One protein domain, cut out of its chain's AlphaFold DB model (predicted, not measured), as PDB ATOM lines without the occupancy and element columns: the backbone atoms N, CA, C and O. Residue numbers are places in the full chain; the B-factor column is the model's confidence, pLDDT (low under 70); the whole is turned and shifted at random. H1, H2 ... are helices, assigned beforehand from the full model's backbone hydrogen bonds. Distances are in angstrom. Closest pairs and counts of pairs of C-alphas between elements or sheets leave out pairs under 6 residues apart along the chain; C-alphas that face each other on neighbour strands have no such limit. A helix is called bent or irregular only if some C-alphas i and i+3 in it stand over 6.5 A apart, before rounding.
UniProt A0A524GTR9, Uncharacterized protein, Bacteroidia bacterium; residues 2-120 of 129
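AT A GLANCE: This is residues 2 to 120 of the 129 residues of an uncharacterized protein of Bacteroidia bacterium (UniProt A0A524GTR9). Look for a flat, gently curved row of helices side by side, in the order H2a, H2b, H3, H4 and H6, running back and forth from H2a to H4 while H6 runs the same way as H4, with the long helix H1 folded beside H2a at one end of the row and the short H5 near the other end. H2a and H2b are the two arms of one sharply bent helix that folds back on itself, and H3 lies in the middle of the whole. You have 119 residues printed, with six named helices, H1 to H6 in that order along the chain, and no named strand; the class is all helix. The whole is compact, with a radius of gyration of the C-alphas of 14.3 A, and its outline is flat, with spans of 40 by 38 by 20 A.

HOW THE PARTS SIT: Start with H1, residues 2 to 23, and pass over the tight link to H2, residues 26 to 55. By its hydrogen bonds H2 was assigned as one helix, but it is bent: C-alphas 38 and 41 are 9.4 A apart, and its arms are H2a, residues 26 to 38, and H2b, residues 41 to 55. With its residues 16 to 20 alone H1 touches H2a, and the two form a helical hairpin, opposite ways at a shallow tilt of 15 degrees; their closest C-alphas are those of Val 20 and Glu 29, 6.2 A apart. H1 and H2b only just touch, with 3 pairs of C-alphas within 8 A, the closest being those of Phe 12 and Tyr 41 at 6.5 A. H2a and H2b touch, opposite ways at a shallow tilt of 27 degrees, and the C-alphas of Gly 35 and Ala 44 come within 3.8 A. Next find H3, residues 63 to 72, which forms a hairpin with H2b at a shallow tilt of 19 degrees; the closest C-alphas, of Ala 49 and Ile 66, are 4.8 A apart. H3 forms another hairpin with H4, residues 76 to 88, at a shallow tilt of 17 degrees, with the C-alphas of Gly 67 and Ala 79 closest at 4.0 A. H4 is the hub, touching three other helices. One of them is H5, residues 94 to 98, which it only just touches, with 3 pairs of C-alphas within 8 A; the closest are those of Phe 87 and Ser 94, 6.2 A apart. The other is H6, residues 110 to 118, which runs the same way as H4 at a shallow tilt of 19 degrees, with the C-alphas of Ile 80 and Ile 112 closest at 7.1 A. H5 and H6 are close but not clearly touching, while H1 and H6 are apart. Every O i to N i+4 pair is within hydrogen-bond range in H1, H2a, H2b, H3, H4 and H6; H5 has 0 of 1, and 1 of 2 O i to N i+3 pairs.

IN THESE COORDINATES: Find C-alpha 2 at (99.826, -82.142, -20.606); from there H1 runs 31.7 A to C-alpha 23. H2a measures 18.3 A, and H2b begins at C-alpha 41, (95.635, -68.530, -16.385), and runs 21.2 A. H3 measures 14.3 A and H4 18.6 A. H5 is irregular, but only just: C-alphas 95 and 98 are 6.6 A apart. H6 runs 12.3 A and ends at C-alpha 118, (106.296, -54.064, 11.007).

THE WHOLE: The two C-alphas farthest apart, those of His 2 and Arg 118, are 42.8 A apart. The printed part has no cut. The link from H5 to H6, with 11 residues between them, is long. The mean pLDDT of the printed part is 86.8; look for values under 70 at residues 2 to 5 and 90 to 99.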
ATOM      1  N   HIS A   2     101.268 -82.050 -20.892       56.66
ATOM      2  CA  HIS A   2      99.826 -82.142 -20.606       56.66
ATOM      3  C   HIS A   2      99.454 -81.950 -19.123       56.66
ATOM      4  O   HIS A   2      98.456 -81.302 -18.844       56.66
ATOM      5  N   GLU A   3     100.280 -82.423 -18.184       65.50
ATOM      6  CA  GLU A   3      99.993 -82.335 -16.738       65.50
ATOM      7  C   GLU A   3      99.948 -80.892 -16.224       65.50
ATOM      8  O   GLU A   3      98.991 -80.505 -15.566       65.50
ATOM      9  N   LYS A   4     100.926 -80.057 -16.604       68.62
ATOM     10  CA  LYS A   4     100.975 -78.648 -16.182       68.62
ATOM     11  C   LYS A   4      99.729 -77.865 -16.614       68.62
ATOM     12  O   LYS A   4      99.199 -77.087 -15.834       68.62
ATOM     13  N   LYS A   5      99.244 -78.103 -17.838       68.31
ATOM     14  CA  LYS A   5      98.045 -77.435 -18.359       68.31
ATOM     15  C   LYS A   5      96.773 -77.892 -17.634       68.31
ATOM     16  O   LYS A   5      95.914 -77.064 -17.367       68.31
ATOM     17  N   GLY A   6      96.677 -79.179 -17.286       77.88
ATOM     18  CA  GLY A   6      95.565 -79.699 -16.481       77.88
ATOM     19  C   GLY A   6      95.537 -79.103 -15.072       77.88
ATOM     20  O   GLY A   6      94.484 -78.692 -14.604       77.88
ATOM     21  N   MET A   7      96.703 -78.954 -14.436       80.50
ATOM     22  CA  MET A   7      96.806 -78.313 -13.119       80.50
ATOM     23  C   MET A   7      96.433 -76.823 -13.155       80.50
ATOM     24  O   MET A   7      95.850 -76.319 -12.202       80.50
ATOM     25  N   GLU A   8      96.752 -76.112 -14.241       80.19
ATOM     26  CA  GLU A   8      96.357 -74.706 -14.426       80.19
ATOM     27  C   GLU A   8      94.841 -74.544 -14.614       80.19
ATOM     28  O   GLU A   8      94.264 -73.575 -14.130       80.19
ATOM     29  N   GLU A   9      94.191 -75.482 -15.306       85.31
ATOM     30  CA  GLU A   9      92.733 -75.511 -15.470       85.31
ATOM     31  C   GLU A   9      92.022 -75.821 -14.146       85.31
ATOM     32  O   GLU A   9      91.121 -75.089 -13.745       85.31
ATOM     33  N   GLU A  10      92.480 -76.836 -13.408       87.69
ATOM     34  CA  GLU A  10      91.944 -77.155 -12.079       87.69
ATOM     35  C   GLU A  10      92.136 -75.998 -11.089       87.69
ATOM     36  O   GLU A  10      91.207 -75.643 -10.361       87.69
ATOM     37  N   ALA A  11      93.319 -75.372 -11.084       86.25
ATOM     38  CA  ALA A  11      93.593 -74.207 -10.248       86.25
ATOM     39  C   ALA A  11      92.694 -73.020 -10.621       86.25
ATOM     40  O   ALA A  11      92.158 -72.356  -9.733       86.25
ATOM     41  N   PHE A  12      92.501 -72.771 -11.920       91.44
ATOM     42  CA  PHE A  12      91.605 -71.724 -12.400       91.44
ATOM     43  C   PHE A  12      90.171 -71.947 -11.918       91.44
ATOM     44  O   PHE A  12      89.588 -71.045 -11.315       91.44
ATOM     45  N   GLU A  13      89.620 -73.142 -12.126       92.44
ATOM     46  CA  GLU A  13      88.244 -73.452 -11.736       92.44
ATOM     47  C   GLU A  13      88.051 -73.391 -10.215       92.44
ATOM     48  O   GLU A  13      87.050 -72.847  -9.742       92.44
ATOM     49  N   ALA A  14      89.030 -73.856  -9.431       90.25
ATOM     50  CA  ALA A  14      88.982 -73.771  -7.972       90.25
ATOM     51  C   ALA A  14      88.991 -72.316  -7.469       90.25
ATOM     52  O   ALA A  14      88.165 -71.946  -6.629       90.25
ATOM     53  N   ILE A  15      89.891 -71.478  -7.997       90.31
ATOM     54  CA  ILE A  15      89.976 -70.056  -7.628       90.31
ATOM     55  C   ILE A  15      88.708 -69.323  -8.057       90.31
ATOM     56  O   ILE A  15      88.137 -68.581  -7.255       90.31
ATOM     57  N   LYS A  16      88.235 -69.554  -9.287       93.19
ATOM     58  CA  LYS A  16      87.001 -68.953  -9.803       93.19
ATOM     59  C   LYS A  16      85.821 -69.295  -8.898       93.19
ATOM     60  O   LYS A  16      85.155 -68.383  -8.414       93.19
ATOM     61  N   ALA A  17      85.608 -70.576  -8.592       92.56
ATOM     62  CA  ALA A  17      84.504 -71.014  -7.741       92.56
ATOM     63  C   ALA A  17      84.551 -70.378  -6.341       92.56
ATOM     64  O   ALA A  17      83.535 -69.886  -5.848       92.56
ATOM     65  N   PHE A  18      85.730 -70.343  -5.713       90.75
ATOM     66  CA  PHE A  18      85.913 -69.731  -4.397       90.75
ATOM     67  C   PHE A  18      85.622 -68.224  -4.415       90.75
ATOM     68  O   PHE A  18      84.868 -67.721  -3.582       90.75
ATOM     69  N   MET A  19      86.169 -67.507  -5.395       90.25
ATOM     70  CA  MET A  19      86.056 -66.051  -5.475       90.25
ATOM     71  C   MET A  19      84.651 -65.602  -5.876       90.25
ATOM     72  O   MET A  19      84.138 -64.634  -5.314       90.25
ATOM     73  N   VAL A  20      83.984 -66.334  -6.772       90.56
ATOM     74  CA  VAL A  20      82.571 -66.098  -7.108       90.56
ATOM     75  C   VAL A  20      81.674 -66.349  -5.894       90.56
ATOM     76  O   VAL A  20      80.748 -65.575  -5.658       90.56
ATOM     77  N   ALA A  21      81.965 -67.361  -5.071       90.69
ATOM     78  CA  ALA A  21      81.206 -67.607  -3.846       90.69
ATOM     79  C   ALA A  21      81.393 -66.501  -2.792       90.69
ATOM     80  O   ALA A  21      80.418 -66.114  -2.147       90.69
ATOM     81  N   ILE A  22      82.615 -65.983  -2.624       88.69
ATOM     82  CA  ILE A  22      82.914 -64.901  -1.671       88.69
ATOM     83  C   ILE A  22      82.289 -63.584  -2.109       88.69
ATOM     84  O   ILE A  22      81.690 -62.879  -1.297       88.69
ATOM     85  N   TYR A  23      82.463 -63.234  -3.379       89.12
ATOM     86  CA  TYR A  23      82.152 -61.896  -3.860       89.12
ATOM     87  C   TYR A  23      80.776 -61.770  -4.496       89.12
ATOM     88  O   TYR A  23      80.244 -60.662  -4.531       89.12
ATOM     89  N   GLN A  24      80.204 -62.878  -4.971       90.25
ATOM     90  CA  GLN A  24      78.876 -62.940  -5.587       90.25
ATOM     91  C   GLN A  24      78.669 -61.862  -6.667       90.25
ATOM     92  O   GLN A  24      77.570 -61.334  -6.833       90.25
ATOM     93  N   ASP A  25      79.742 -61.531  -7.394       89.81
ATOM     94  CA  ASP A  25      79.756 -60.501  -8.428       89.81
ATOM     95  C   ASP A  25      79.919 -61.150  -9.813       89.81
ATOM     96  O   ASP A  25      80.996 -61.676 -10.116       89.81
ATOM     97  N   PRO A  26      78.895 -61.097 -10.685       92.44
ATOM     98  CA  PRO A  26      78.974 -61.681 -12.023       92.44
ATOM     99  C   PRO A  26      80.019 -60.999 -12.917       92.44
ATOM    100  O   PRO A  26      80.476 -61.597 -13.890       92.44
ATOM    101  N   ARG A  27      80.427 -59.758 -12.609       93.81
ATOM    102  CA  ARG A  27      81.489 -59.061 -13.354       93.81
ATOM    103  C   ARG A  27      82.846 -59.721 -13.120       93.81
ATOM    104  O   ARG A  27      83.635 -59.817 -14.055       93.81
ATOM    105  N   LEU A  28      83.085 -60.211 -11.900       94.50
ATOM    106  CA  LEU A  28      84.304 -60.941 -11.558       94.50
ATOM    107  C   LEU A  28      84.366 -62.275 -12.302       94.50
ATOM    108  O   LEU A  28      85.396 -62.594 -12.887       94.50
ATOM    109  N   GLU A  29      83.264 -63.028 -12.314       95.38
ATOM    110  CA  GLU A  29      83.177 -64.292 -13.054       95.38
ATOM    111  C   GLU A  29      83.459 -64.083 -14.546       95.38
ATOM    112  O   GLU A  29      84.354 -64.722 -15.100       95.38
ATOM    113  N   ALA A  30      82.786 -63.109 -15.170       96.81
ATOM    114  CA  ALA A  30      82.996 -62.782 -16.577       96.81
ATOM    115  C   ALA A  30      84.451 -62.371 -16.873       96.81
ATOM    116  O   ALA A  30      85.041 -62.848 -17.841       96.81
ATOM    117  N   ALA A  31      85.061 -61.537 -16.025       96.50
ATOM    118  CA  ALA A  31      86.448 -61.104 -16.200       96.50
ATOM    119  C   ALA A  31      87.443 -62.278 -16.146       96.50
ATOM    120  O   ALA A  31      88.390 -62.322 -16.938       96.50
ATOM    121  N   LEU A  32      87.215 -63.232 -15.237       96.31
ATOM    122  CA  LEU A  32      88.029 -64.439 -15.095       96.31
ATOM    123  C   LEU A  32      87.902 -65.349 -16.319       96.31
ATOM    124  O   LEU A  32      88.918 -65.767 -16.877       96.31
ATOM    125  N   GLU A  33      86.677 -65.627 -16.766       96.19
ATOM    126  CA  GLU A  33      86.425 -66.490 -17.926       96.19
ATOM    127  C   GLU A  33      86.955 -65.882 -19.225       96.19
ATOM    128  O   GLU A  33      87.637 -66.561 -19.999       96.19
ATOM    129  N   GLU A  34      86.719 -64.587 -19.444       96.50
ATOM    130  CA  GLU A  34      87.257 -63.883 -20.603       96.50
ATOM    131  C   GLU A  34      88.785 -63.886 -20.599       96.50
ATOM    132  O   GLU A  34      89.397 -64.152 -21.636       96.50
ATOM    133  N   GLY A  35      89.418 -63.609 -19.456       95.94
ATOM    134  CA  GLY A  35      90.876 -63.613 -19.365       95.94
ATOM    135  C   GLY A  35      91.466 -64.990 -19.643       95.94
ATOM    136  O   GLY A  35      92.416 -65.101 -20.422       95.94
ATOM    137  N   TYR A  36      90.847 -66.044 -19.106       95.44
ATOM    138  CA  TYR A  36      91.288 -67.413 -19.354       95.44
ATOM    139  C   TYR A  36      91.154 -67.794 -20.831       95.44
ATOM    140  O   TYR A  36      92.091 -68.343 -21.417       95.44
ATOM    141  N   ALA A  37      90.036 -67.435 -21.468       94.88
ATOM    142  CA  ALA A  37      89.799 -67.707 -22.883       94.88
ATOM    143  C   ALA A  37      90.785 -66.978 -23.818       94.88
ATOM    144  O   ALA A  37      91.170 -67.532 -24.850       94.88
ATOM    145  N   HIS A  38      91.200 -65.752 -23.478       93.31
ATOM    146  CA  HIS A  38      92.063 -64.932 -24.341       93.31
ATOM    147  C   HIS A  38      93.562 -65.139 -24.102       93.31
ATOM    148  O   HIS A  38      94.340 -65.073 -25.056       93.31
ATOM    149  N   GLY A  39      93.981 -65.358 -22.855       92.00
ATOM    150  CA  GLY A  39      95.397 -65.364 -22.473       92.00
ATOM    151  C   GLY A  39      95.783 -66.440 -21.460       92.00
ATOM    152  O   GLY A  39      96.917 -66.442 -20.983       92.00
ATOM    153  N   GLY A  40      94.874 -67.367 -21.145       93.69
ATOM    154  CA  GLY A  40      95.101 -68.426 -20.166       93.69
ATOM    155  C   GLY A  40      95.124 -67.920 -18.724       93.69
ATOM    156  O   GLY A  40      94.649 -66.829 -18.410       93.69
ATOM    157  N   TYR A  41      95.690 -68.736 -17.834       93.19
ATOM    158  CA  TYR A  41      95.635 -68.530 -16.385       93.19
ATOM    159  C   TYR A  41      96.122 -67.143 -15.939       93.19
ATOM    160  O   TYR A  41      95.424 -66.455 -15.200       93.19
ATOM    161  N   ALA A  42      97.286 -66.694 -16.417       94.00
ATOM    162  CA  ALA A  42      97.863 -65.422 -15.982       94.00
ATOM    163  C   ALA A  42      96.984 -64.212 -16.354       94.00
ATOM    164  O   ALA A  42      96.772 -63.321 -15.531       94.00
ATOM    165  N   GLU A  43      96.422 -64.198 -17.567       96.38
ATOM    166  CA  GLU A  43      95.518 -63.128 -18.013       96.38
ATOM    167  C   GLU A  43      94.184 -63.170 -17.255       96.38
ATOM    168  O   GLU A  43      93.664 -62.121 -16.876       96.38
ATOM    169  N   ALA A  44      93.663 -64.368 -16.961       96.62
ATOM    170  CA  ALA A  44      92.498 -64.537 -16.093       96.62
ATOM    171  C   ALA A  44      92.726 -63.879 -14.733       96.62
ATOM    172  O   ALA A  44      91.926 -63.055 -14.290       96.62
ATOM    173  N   MET A  45      93.856 -64.190 -14.097       96.56
ATOM    174  CA  MET A  45      94.157 -63.675 -12.770       96.56
ATOM    175  C   MET A  45      94.330 -62.149 -12.773       96.56
ATOM    176  O   MET A  45      93.788 -61.454 -11.913       96.56
ATOM    177  N   LYS A  46      95.002 -61.604 -13.791       97.50
ATOM    178  CA  LYS A  46      95.158 -60.154 -13.957       97.50
ATOM    179  C   LYS A  46      93.808 -59.443 -14.071       97.50
ATOM    180  O   LYS A  46      93.575 -58.457 -13.370       97.50
ATOM    181  N   ARG A  47      92.908 -59.947 -14.918       97.19
ATOM    182  CA  ARG A  47      91.565 -59.371 -15.087       97.19
ATOM    183  C   ARG A  47      90.702 -59.525 -13.840       97.19
ATOM    184  O   ARG A  47      89.930 -58.624 -13.525       97.19
ATOM    185  N   GLY A  48      90.872 -60.619 -13.098       96.19
ATOM    186  CA  GLY A  48      90.267 -60.801 -11.780       96.19
ATOM    187  C   GLY A  48      90.648 -59.677 -10.815       96.19
ATOM    188  O   GLY A  48      89.766 -59.044 -10.232       96.19
ATOM    189  N   ALA A  49      91.943 -59.350 -10.718       96.44
ATOM    190  CA  ALA A  49      92.414 -58.222  -9.910       96.44
ATOM    191  C   ALA A  49      91.789 -56.892 -10.362       96.44
ATOM    192  O   ALA A  49      91.265 -56.140  -9.541       96.44
ATOM    193  N   GLU A  50      91.795 -56.610 -11.667       96.44
ATOM    194  CA  GLU A  50      91.214 -55.386 -12.233       96.44
ATOM    195  C   GLU A  50      89.707 -55.275 -11.945       96.44
ATOM    196  O   GLU A  50      89.226 -54.196 -11.586       96.44
ATOM    197  N   SER A  51      88.970 -56.389 -12.005       95.50
ATOM    198  CA  SER A  51      87.549 -56.437 -11.647       95.50
ATOM    199  C   SER A  51      87.319 -56.162 -10.159       95.50
ATOM    200  O   SER A  51      86.408 -55.411  -9.810       95.50
ATOM    201  N   LEU A  52      88.139 -56.732  -9.270       94.25
ATOM    202  CA  LEU A  52      88.047 -56.476  -7.828       94.25
ATOM    203  C   LEU A  52      88.336 -55.009  -7.487       94.25
ATOM    204  O   LEU A  52      87.670 -54.451  -6.612       94.25
ATOM    205  N   ILE A  53      89.282 -54.381  -8.195       94.50
ATOM    206  CA  ILE A  53      89.600 -52.951  -8.069       94.50
ATOM    207  C   ILE A  53      88.435 -52.091  -8.543       94.50
ATOM    208  O   ILE A  53      88.041 -51.160  -7.842       94.50
ATOM    209  N   ALA A  54      87.872 -52.402  -9.712       93.31
ATOM    210  CA  ALA A  54      86.737 -51.671 -10.269       93.31
ATOM    211  C   ALA A  54      85.509 -51.711  -9.344       93.31
ATOM    212  O   ALA A  54      84.689 -50.796  -9.378       93.31
ATOM    213  N   ARG A  55      85.411 -52.738  -8.491       90.38
ATOM    214  CA  ARG A  55      84.336 -52.901  -7.510       90.38
ATOM    215  C   ARG A  55      84.518 -52.087  -6.225       90.38
ATOM    216  O   ARG A  55      83.516 -51.766  -5.590       90.38
ATOM    217  N   LEU A  56      85.751 -51.720  -5.856       88.62
ATOM    218  CA  LEU A  56      86.063 -51.007  -4.604       88.62
ATOM    219  C   LEU A  56      85.203 -49.752  -4.335       88.62
ATOM    220  O   LEU A  56      84.852 -49.537  -3.175       88.62
ATOM    221  N   PRO A  57      84.843 -48.919  -5.338       88.25
ATOM    222  CA  PRO A  57      83.975 -47.761  -5.115       88.25
ATOM    223  C   PRO A  57      82.525 -48.124  -4.760       88.25
ATOM    224  O   PRO A  57      81.826 -47.309  -4.162       88.25
ATOM    225  N   GLU A  58      82.061 -49.311  -5.157       87.31
ATOM    226  CA  GLU A  58      80.686 -49.781  -4.946       87.31
ATOM    227  C   GLU A  58      80.566 -50.606  -3.657       87.31
ATOM    228  O   GLU A  58      79.582 -50.488  -2.926       87.31
ATOM    229  N   THR A  59      81.561 -51.449  -3.373       82.69
ATOM    230  CA  THR A  59      81.592 -52.312  -2.189       82.69
ATOM    231  C   THR A  59      83.015 -52.769  -1.884       82.69
ATOM    232  O   THR A  59      83.884 -52.810  -2.755       82.69
ATOM    233  N   PHE A  60      83.260 -53.142  -0.633       79.06
ATOM    234  CA  PHE A  60      84.586 -53.526  -0.169       79.06
ATOM    235  C   PHE A  60      85.086 -54.808  -0.859       79.06
ATOM    236  O   PHE A  60      84.346 -55.785  -0.990       79.06
ATOM    237  N   SER A  61      86.354 -54.805  -1.268       80.88
ATOM    238  CA  SER A  61      87.135 -55.972  -1.703       80.88
ATOM    239  C   SER A  61      88.387 -56.030  -0.834       80.88
ATOM    240  O   SER A  61      88.928 -54.976  -0.493       80.88
ATOM    241  N   LEU A  62      88.865 -57.226  -0.490       83.38
ATOM    242  CA  LEU A  62      90.081 -57.364   0.311       83.38
ATOM    243  C   LEU A  62      91.306 -57.007  -0.550       83.38
ATOM    244  O   LEU A  62      91.513 -57.646  -1.588       83.38
ATOM    245  N   PRO A  63      92.143 -56.025  -0.159       85.75
ATOM    246  CA  PRO A  63      93.387 -55.724  -0.869       85.75
ATOM    247  C   PRO A  63      94.306 -56.939  -1.025       85.75
ATOM    248  O   PRO A  63      94.978 -57.060  -2.049       85.75
ATOM    249  N   ASN A  64      94.295 -57.865  -0.060       85.94
ATOM    250  CA  ASN A  64      95.069 -59.102  -0.156       85.94
ATOM    251  C   ASN A  64      94.605 -60.009  -1.307       85.94
ATOM    252  O   ASN A  64      95.449 -60.582  -1.991       85.94
ATOM    253  N   ASP A  65      93.302 -60.095  -1.589       89.44
ATOM    254  CA  ASP A  65      92.819 -60.869  -2.739       89.44
ATOM    255  C   ASP A  65      93.293 -60.241  -4.052       89.44
ATOM    256  O   ASP A  65      93.791 -60.945  -4.927       89.44
ATOM    257  N   ILE A  66      93.239 -58.910  -4.160       93.44
ATOM    258  CA  ILE A  66      93.755 -58.180  -5.328       93.44
ATOM    259  C   ILE A  66      95.257 -58.454  -5.512       93.44
ATOM    260  O   ILE A  66      95.704 -58.748  -6.624       93.44
ATOM    261  N   GLY A  67      96.029 -58.411  -4.422       92.31
ATOM    262  CA  GLY A  67      97.455 -58.736  -4.424       92.31
ATOM    263  C   GLY A  67      97.735 -60.167  -4.887       92.31
ATOM    264  O   GLY A  67      98.576 -60.377  -5.762       92.31
ATOM    265  N   ASN A  68      96.982 -61.143  -4.377       90.69
ATOM    266  CA  ASN A  68      97.115 -62.556  -4.743       90.69
ATOM    267  C   ASN A  68      96.791 -62.820  -6.214       90.69
ATOM    268  O   ASN A  68      97.496 -63.586  -6.871       90.69
ATOM    269  N   PHE A  69      95.771 -62.153  -6.755       94.12
ATOM    270  CA  PHE A  69      95.446 -62.232  -8.174       94.12
ATOM    271  C   PHE A  69      96.572 -61.670  -9.054       94.12
ATOM    272  O   PHE A  69      96.972 -62.315 -10.024       94.12
ATOM    273  N   TYR A  70      97.164 -60.523  -8.702       96.00
ATOM    274  CA  TYR A  70      98.332 -60.023  -9.439       96.00
ATOM    275  C   TYR A  70      99.552 -60.932  -9.305       96.00
ATOM    276  O   TYR A  70     100.274 -61.130 -10.281       96.00
ATOM    277  N   LEU A  71      99.761 -61.531  -8.135       92.56
ATOM    278  CA  LEU A  71     100.863 -62.460  -7.914       92.56
ATOM    279  C   LEU A  71     100.714 -63.715  -8.782       92.56
ATOM    280  O   LEU A  71     101.660 -64.107  -9.463       92.56
ATOM    281  N   ALA A  72      99.504 -64.278  -8.845       91.00
ATOM    282  CA  ALA A  72      99.163 -65.403  -9.712       91.00
ATOM    283  C   ALA A  72      99.236 -65.052 -11.214       91.00
ATOM    284  O   ALA A  72      99.480 -65.930 -12.042       91.00
ATOM    285  N   ALA A  73      99.079 -63.773 -11.568       93.81
ATOM    286  CA  ALA A  73      99.321 -63.256 -12.913       93.81
ATOM    287  C   ALA A  73     100.813 -63.028 -13.237       93.81
ATOM    288  O   ALA A  73     101.150 -62.724 -14.382       93.81
ATOM    289  N   GLY A  74     101.711 -63.153 -12.252       93.06
ATOM    290  CA  GLY A  74     103.138 -62.844 -12.385       93.06
ATOM    291  C   GLY A  74     103.480 -61.350 -12.282       93.06
ATOM    292  O   GLY A  74     104.627 -60.961 -12.496       93.06
ATOM    293  N   GLU A  75     102.515 -60.500 -11.927       95.81
ATOM    294  CA  GLU A  75     102.648 -59.042 -11.814       95.81
ATOM    295  C   GLU A  75     103.106 -58.653 -10.396       95.81
ATOM    296  O   GLU A  75     102.372 -58.044  -9.615       95.81
ATOM    297  N   LYS A  76     104.343 -59.041 -10.057       94.06
ATOM    298  CA  LYS A  76     104.908 -58.958  -8.696       94.06
ATOM    299  C   LYS A  76     104.855 -57.560  -8.079       94.06
ATOM    300  O   LYS A  76     104.467 -57.429  -6.924       94.06
ATOM    301  N   ASP A  77     105.197 -56.520  -8.838       95.12
ATOM    302  CA  ASP A  77     105.201 -55.150  -8.310       95.12
ATOM    303  C   ASP A  77     103.802 -54.693  -7.889       95.12
ATOM    304  O   ASP A  77     103.627 -54.192  -6.780       95.12
ATOM    305  N   LYS A  78     102.789 -54.953  -8.726       95.81
ATOM    306  CA  LYS A  78     101.391 -54.650  -8.392       95.81
ATOM    307  C   LYS A  78     100.907 -55.489  -7.219       95.81
ATOM    308  O   LYS A  78     100.174 -54.981  -6.377       95.81
ATOM    309  N   ALA A  79     101.311 -56.758  -7.155       94.19
ATOM    310  CA  ALA A  79     100.985 -57.607  -6.019       94.19
ATOM    311  C   ALA A  79     101.484 -56.976  -4.713       94.19
ATOM    312  O   ALA A  79     100.690 -56.775  -3.798       94.19
ATOM    313  N   ILE A  80     102.761 -56.583  -4.659       92.06
ATOM    314  CA  ILE A  80     103.372 -55.965  -3.474       92.06
ATOM    315  C   ILE A  80     102.654 -54.664  -3.092       92.06
ATOM    316  O   ILE A  80     102.302 -54.506  -1.926       92.06
ATOM    317  N   GLU A  81     102.346 -53.786  -4.051       93.81
ATOM    318  CA  GLU A  81     101.600 -52.543  -3.781       93.81
ATOM    319  C   GLU A  81     100.231 -52.800  -3.125       93.81
ATOM    320  O   GLU A  81      99.792 -52.050  -2.249       93.81
ATOM    321  N   TRP A  82      99.520 -53.848  -3.548       92.75
ATOM    322  CA  TRP A  82      98.221 -54.204  -2.969       92.75
ATOM    323  C   TRP A  82      98.340 -54.882  -1.605       92.75
ATOM    324  O   TRP A  82      97.511 -54.626  -0.730       92.75
ATOM    325  N   LEU A  83      99.391 -55.672  -1.387       89.12
ATOM    326  CA  LEU A  83      99.701 -56.262  -0.082       89.12
ATOM    327  C   LEU A  83     100.099 -55.183   0.944       89.12
ATOM    328  O   LEU A  83      99.649 -55.236   2.090       89.12
ATOM    329  N   GLU A  84     100.854 -54.156   0.534       88.69
ATOM    330  CA  GLU A  84     101.158 -52.977   1.362       88.69
ATOM    331  C   GLU A  84      99.874 -52.251   1.791       88.69
ATOM    332  O   GLU A  84      99.691 -51.968   2.977       88.69
ATOM    333  N   LYS A  85      98.935 -52.030   0.860       87.88
ATOM    334  CA  LYS A  85      97.617 -51.444   1.175       87.88
ATOM    335  C   LYS A  85      96.809 -52.313   2.139       87.88
ATOM    336  O   LYS A  85      96.158 -51.781   3.035       87.88
ATOM    337  N   GLY A  86      96.847 -53.635   1.967       83.38
ATOM    338  CA  GLY A  86      96.207 -54.582   2.883       83.38
ATOM    339  C   GLY A  86      96.752 -54.456   4.303       83.38
ATOM    340  O   GLY A  86      95.981 -54.400   5.262       83.38
ATOM    341  N   PHE A  87      98.071 -54.321   4.441       80.12
ATOM    342  CA  PHE A  87      98.704 -54.086   5.735       80.12
ATOM    343  C   PHE A  87      98.251 -52.765   6.383       80.12
ATOM    344  O   PHE A  87      97.938 -52.751   7.574       80.12
ATOM    345  N   GLU A  88      98.158 -51.670   5.620       80.06
ATOM    346  CA  GLU A  88      97.729 -50.359   6.140       80.06
ATOM    347  C   GLU A  88      96.311 -50.363   6.719       80.06
ATOM    348  O   GLU A  88      96.051 -49.687   7.715       80.06
ATOM    349  N   ILE A  89      95.400 -51.136   6.127       79.19
ATOM    350  CA  ILE A  89      94.014 -51.234   6.601       79.19
ATOM    351  C   ILE A  89      93.798 -52.359   7.626       79.19
ATOM    352  O   ILE A  89      92.653 -52.660   7.961       79.19
ATOM    353  N   HIS A  90      94.879 -52.969   8.132       69.88
ATOM    354  CA  HIS A  90      94.847 -54.123   9.035       69.88
ATOM    355  C   HIS A  90      94.037 -55.313   8.485       69.88
ATOM    356  O   HIS A  90      93.296 -55.969   9.221       69.88
ATOM    357  N   ASP A  91      94.176 -55.601   7.189       63.66
ATOM    358  CA  ASP A  91      93.538 -56.752   6.548       63.66
ATOM    359  C   ASP A  91      93.972 -58.072   7.241       63.66
ATOM    360  O   ASP A  91      95.171 -58.304   7.453       63.66
ATOM    361  N   PRO A  92      93.020 -58.957   7.605       59.25
ATOM    362  CA  PRO A  92      93.271 -60.158   8.405       59.25
ATOM    363  C   PRO A  92      94.181 -61.208   7.746       59.25
ATOM    364  O   PRO A  92      94.650 -62.104   8.447       59.25
ATOM    365  N   VAL A  93      94.445 -61.132   6.434       60.66
ATOM    366  CA  VAL A  93      95.265 -62.129   5.706       60.66
ATOM    367  C   VAL A  93      96.772 -61.835   5.796       60.66
ATOM    368  O   VAL A  93      97.608 -62.677   5.466       60.66
ATOM    369  N   SER A  94      97.142 -60.676   6.338       61.62
ATOM    370  CA  SER A  94      98.530 -60.233   6.465       61.62
ATOM    371  C   SER A  94      99.472 -61.271   7.136       61.62
ATOM    372  O   SER A  94     100.584 -61.457   6.641       61.62
ATOM    373  N   PRO A  95      99.071 -62.049   8.173       61.19
ATOM    374  CA  PRO A  95      99.939 -63.062   8.797       61.19
ATOM    375  C   PRO A  95     100.380 -64.220   7.895       61.19
ATOM    376  O   PRO A  95     101.342 -64.914   8.221       61.19
ATOM    377  N   TYR A  96      99.701 -64.456   6.772       66.00
ATOM    378  CA  TYR A  96     100.022 -65.570   5.877       66.00
ATOM    379  C   TYR A  96     101.168 -65.256   4.901       66.00
ATOM    380  O   TYR A  96     101.708 -66.181   4.289       66.00
ATOM    381  N   LEU A  97     101.588 -63.985   4.814       69.50
ATOM    382  CA  LEU A  97     102.710 -63.522   3.985       69.50
ATOM    383  C   LEU A  97     104.029 -64.252   4.287       69.50
ATOM    384  O   LEU A  97     104.835 -64.469   3.386       69.50
ATOM    385  N   SER A  98     104.250 -64.666   5.537       65.12
ATOM    386  CA  SER A  98     105.480 -65.357   5.946       65.12
ATOM    387  C   SER A  98     105.451 -66.874   5.730       65.12
ATOM    388  O   SER A  98     106.479 -67.522   5.903       65.12
ATOM    389  N   CYS A  99     104.295 -67.467   5.406       67.19
ATOM    390  CA  CYS A  99     104.109 -68.924   5.445       67.19
ATOM    391  C   CYS A  99     103.663 -69.526   4.107       67.19
ATOM    392  O   CYS A  99     104.054 -70.644   3.783       67.19
ATOM    393  N   PHE A 100     102.859 -68.818   3.308       75.31
ATOM    394  CA  PHE A 100     102.303 -69.422   2.097       75.31
ATOM    395  C   PHE A 100     103.296 -69.425   0.923       75.31
ATOM    396  O   PHE A 100     103.834 -68.366   0.595       75.31
ATOM    397  N   PRO A 101     103.490 -70.575   0.238       79.38
ATOM    398  CA  PRO A 101     104.449 -70.702  -0.866       79.38
ATOM    399  C   PRO A 101     104.218 -69.741  -2.033       79.38
ATOM    400  O   PRO A 101     105.151 -69.388  -2.744       79.38
ATOM    401  N   ILE A 102     102.981 -69.266  -2.225       80.69
ATOM    402  CA  ILE A 102     102.660 -68.293  -3.279       80.69
ATOM    403  C   ILE A 102     103.501 -67.010  -3.161       80.69
ATOM    404  O   ILE A 102     103.786 -66.375  -4.172       80.69
ATOM    405  N   TYR A 103     103.949 -66.661  -1.950       84.62
ATOM    406  CA  TYR A 103     104.753 -65.471  -1.688       84.62
ATOM    407  C   TYR A 103     106.263 -65.704  -1.773       84.62
ATOM    408  O   TYR A 103     107.004 -64.727  -1.699       84.62
ATOM    409  N   ASP A 104     106.744 -66.943  -1.938       85.94
ATOM    410  CA  ASP A 104     108.185 -67.261  -1.958       85.94
ATOM    411  C   ASP A 104     108.944 -66.397  -2.976       85.94
ATOM    412  O   ASP A 104     110.034 -65.897  -2.713       85.94
ATOM    413  N   ASP A 105     108.288 -66.134  -4.100       86.38
ATOM    414  CA  ASP A 105     108.792 -65.368  -5.232       86.38
ATOM    415  C   ASP A 105     108.927 -63.855  -4.998       86.38
ATOM    416  O   ASP A 105     109.595 -63.180  -5.789       86.38
ATOM    417  N   ILE A 106     108.254 -63.318  -3.974       89.25
ATOM    418  CA  ILE A 106     108.282 -61.897  -3.583       89.25
ATOM    419  C   ILE A 106     108.817 -61.688  -2.164       89.25
ATOM    420  O   ILE A 106     109.132 -60.561  -1.794       89.25
ATOM    421  N   ARG A 107     108.960 -62.753  -1.368       87.31
ATOM    422  CA  ARG A 107     109.451 -62.702   0.015       87.31
ATOM    423  C   ARG A 107     110.833 -62.046   0.150       87.31
ATOM    424  O   ARG A 107     111.019 -61.334   1.137       87.31
ATOM    425  N   PRO A 108     111.780 -62.205  -0.797       88.69
ATOM    426  CA  PRO A 108     113.058 -61.495  -0.742       88.69
ATOM    427  C   PRO A 108     112.965 -59.987  -1.039       88.69
ATOM    428  O   PRO A 108     113.961 -59.284  -0.873       88.69
ATOM    429  N   ASP A 109     111.821 -59.468  -1.512       91.81
ATOM    430  CA  ASP A 109     111.677 -58.043  -1.830       91.81
ATOM    431  C   ASP A 109     111.799 -57.194  -0.547       91.81
ATOM    432  O   ASP A 109     111.103 -57.464   0.441       91.81
ATOM    433  N   PRO A 110     112.642 -56.140  -0.534       90.81
ATOM    434  CA  PRO A 110     112.834 -55.288   0.639       90.81
ATOM    435  C   PRO A 110     111.542 -54.686   1.209       90.81
ATOM    436  O   PRO A 110     111.465 -54.467   2.421       90.81
ATOM    437  N   ARG A 111     110.529 -54.435   0.366       89.94
ATOM    438  CA  ARG A 111     109.209 -53.934   0.784       89.94
ATOM    439  C   ARG A 111     108.455 -54.981   1.597       89.94
ATOM    440  O   ARG A 111     107.956 -54.682   2.677       89.94
ATOM    441  N   ILE A 112     108.446 -56.233   1.131       87.25
ATOM    442  CA  ILE A 112     107.820 -57.354   1.846       87.25
ATOM    443  C   ILE A 112     108.551 -57.626   3.165       87.25
ATOM    444  O   ILE A 112     107.917 -57.775   4.208       87.25
ATOM    445  N   GLN A 113     109.882 -57.604   3.151       86.81
ATOM    446  CA  GLN A 113     110.701 -57.734   4.360       86.81
ATOM    447  C   GLN A 113     110.404 -56.630   5.392       86.81
ATOM    448  O   GLN A 113     110.396 -56.883   6.598       86.81
ATOM    449  N   ASP A 114     110.147 -55.399   4.945       87.50
ATOM    450  CA  ASP A 114     109.735 -54.305   5.828       87.50
ATOM    451  C   ASP A 114     108.339 -54.509   6.422       87.50
ATOM    452  O   ASP A 114     108.162 -54.341   7.633       87.50
ATOM    453  N   LEU A 115     107.376 -54.948   5.607       85.25
ATOM    454  CA  LEU A 115     106.038 -55.305   6.079       85.25
ATOM    455  C   LEU A 115     106.092 -56.391   7.159       85.25
ATOM    456  O   LEU A 115     105.536 -56.199   8.241       85.25
ATOM    457  N   LEU A 116     106.826 -57.483   6.926       83.06
ATOM    458  CA  LEU A 116     106.978 -58.572   7.900       83.06
ATOM    459  C   LEU A 116     107.591 -58.086   9.224       83.06
ATOM    460  O   LEU A 116     107.109 -58.449  10.301       83.06
ATOM    461  N   ARG A 117     108.593 -57.197   9.165       83.62
ATOM    462  CA  ARG A 117     109.173 -56.565  10.365       83.62
ATOM    463  C   ARG A 117     108.150 -55.717  11.116       83.62
ATOM    464  O   ARG A 117     108.049 -55.832  12.336       83.62
ATOM    465  N   ARG A 118     107.363 -54.896  10.411       82.38
ATOM    466  CA  ARG A 118     106.296 -54.064  11.007       82.38
ATOM    467  C   ARG A 118     105.185 -54.903  11.642       82.38
ATOM    468  O   ARG A 118     104.522 -54.438  12.567       82.38
ATOM    469  N   MET A 119     105.021 -56.138  11.182       76.12
ATOM    470  CA  MET A 119     104.091 -57.126  11.722       76.12
ATOM    471  C   MET A 119     104.623 -57.941  12.909       76.12
ATOM    472  O   MET A 119     103.863 -58.720  13.480       76.12
ATOM    473  N   ASN A 120     105.898 -57.788  13.290       74.00
ATOM    474  CA  ASN A 120     106.600 -58.676  14.230       74.00
ATOM    475  C   ASN A 120     106.598 -60.161  13.803       74.00
ATOM    476  O   ASN A 120     106.554 -61.052  14.654       74.00
TER     477      ASN A 120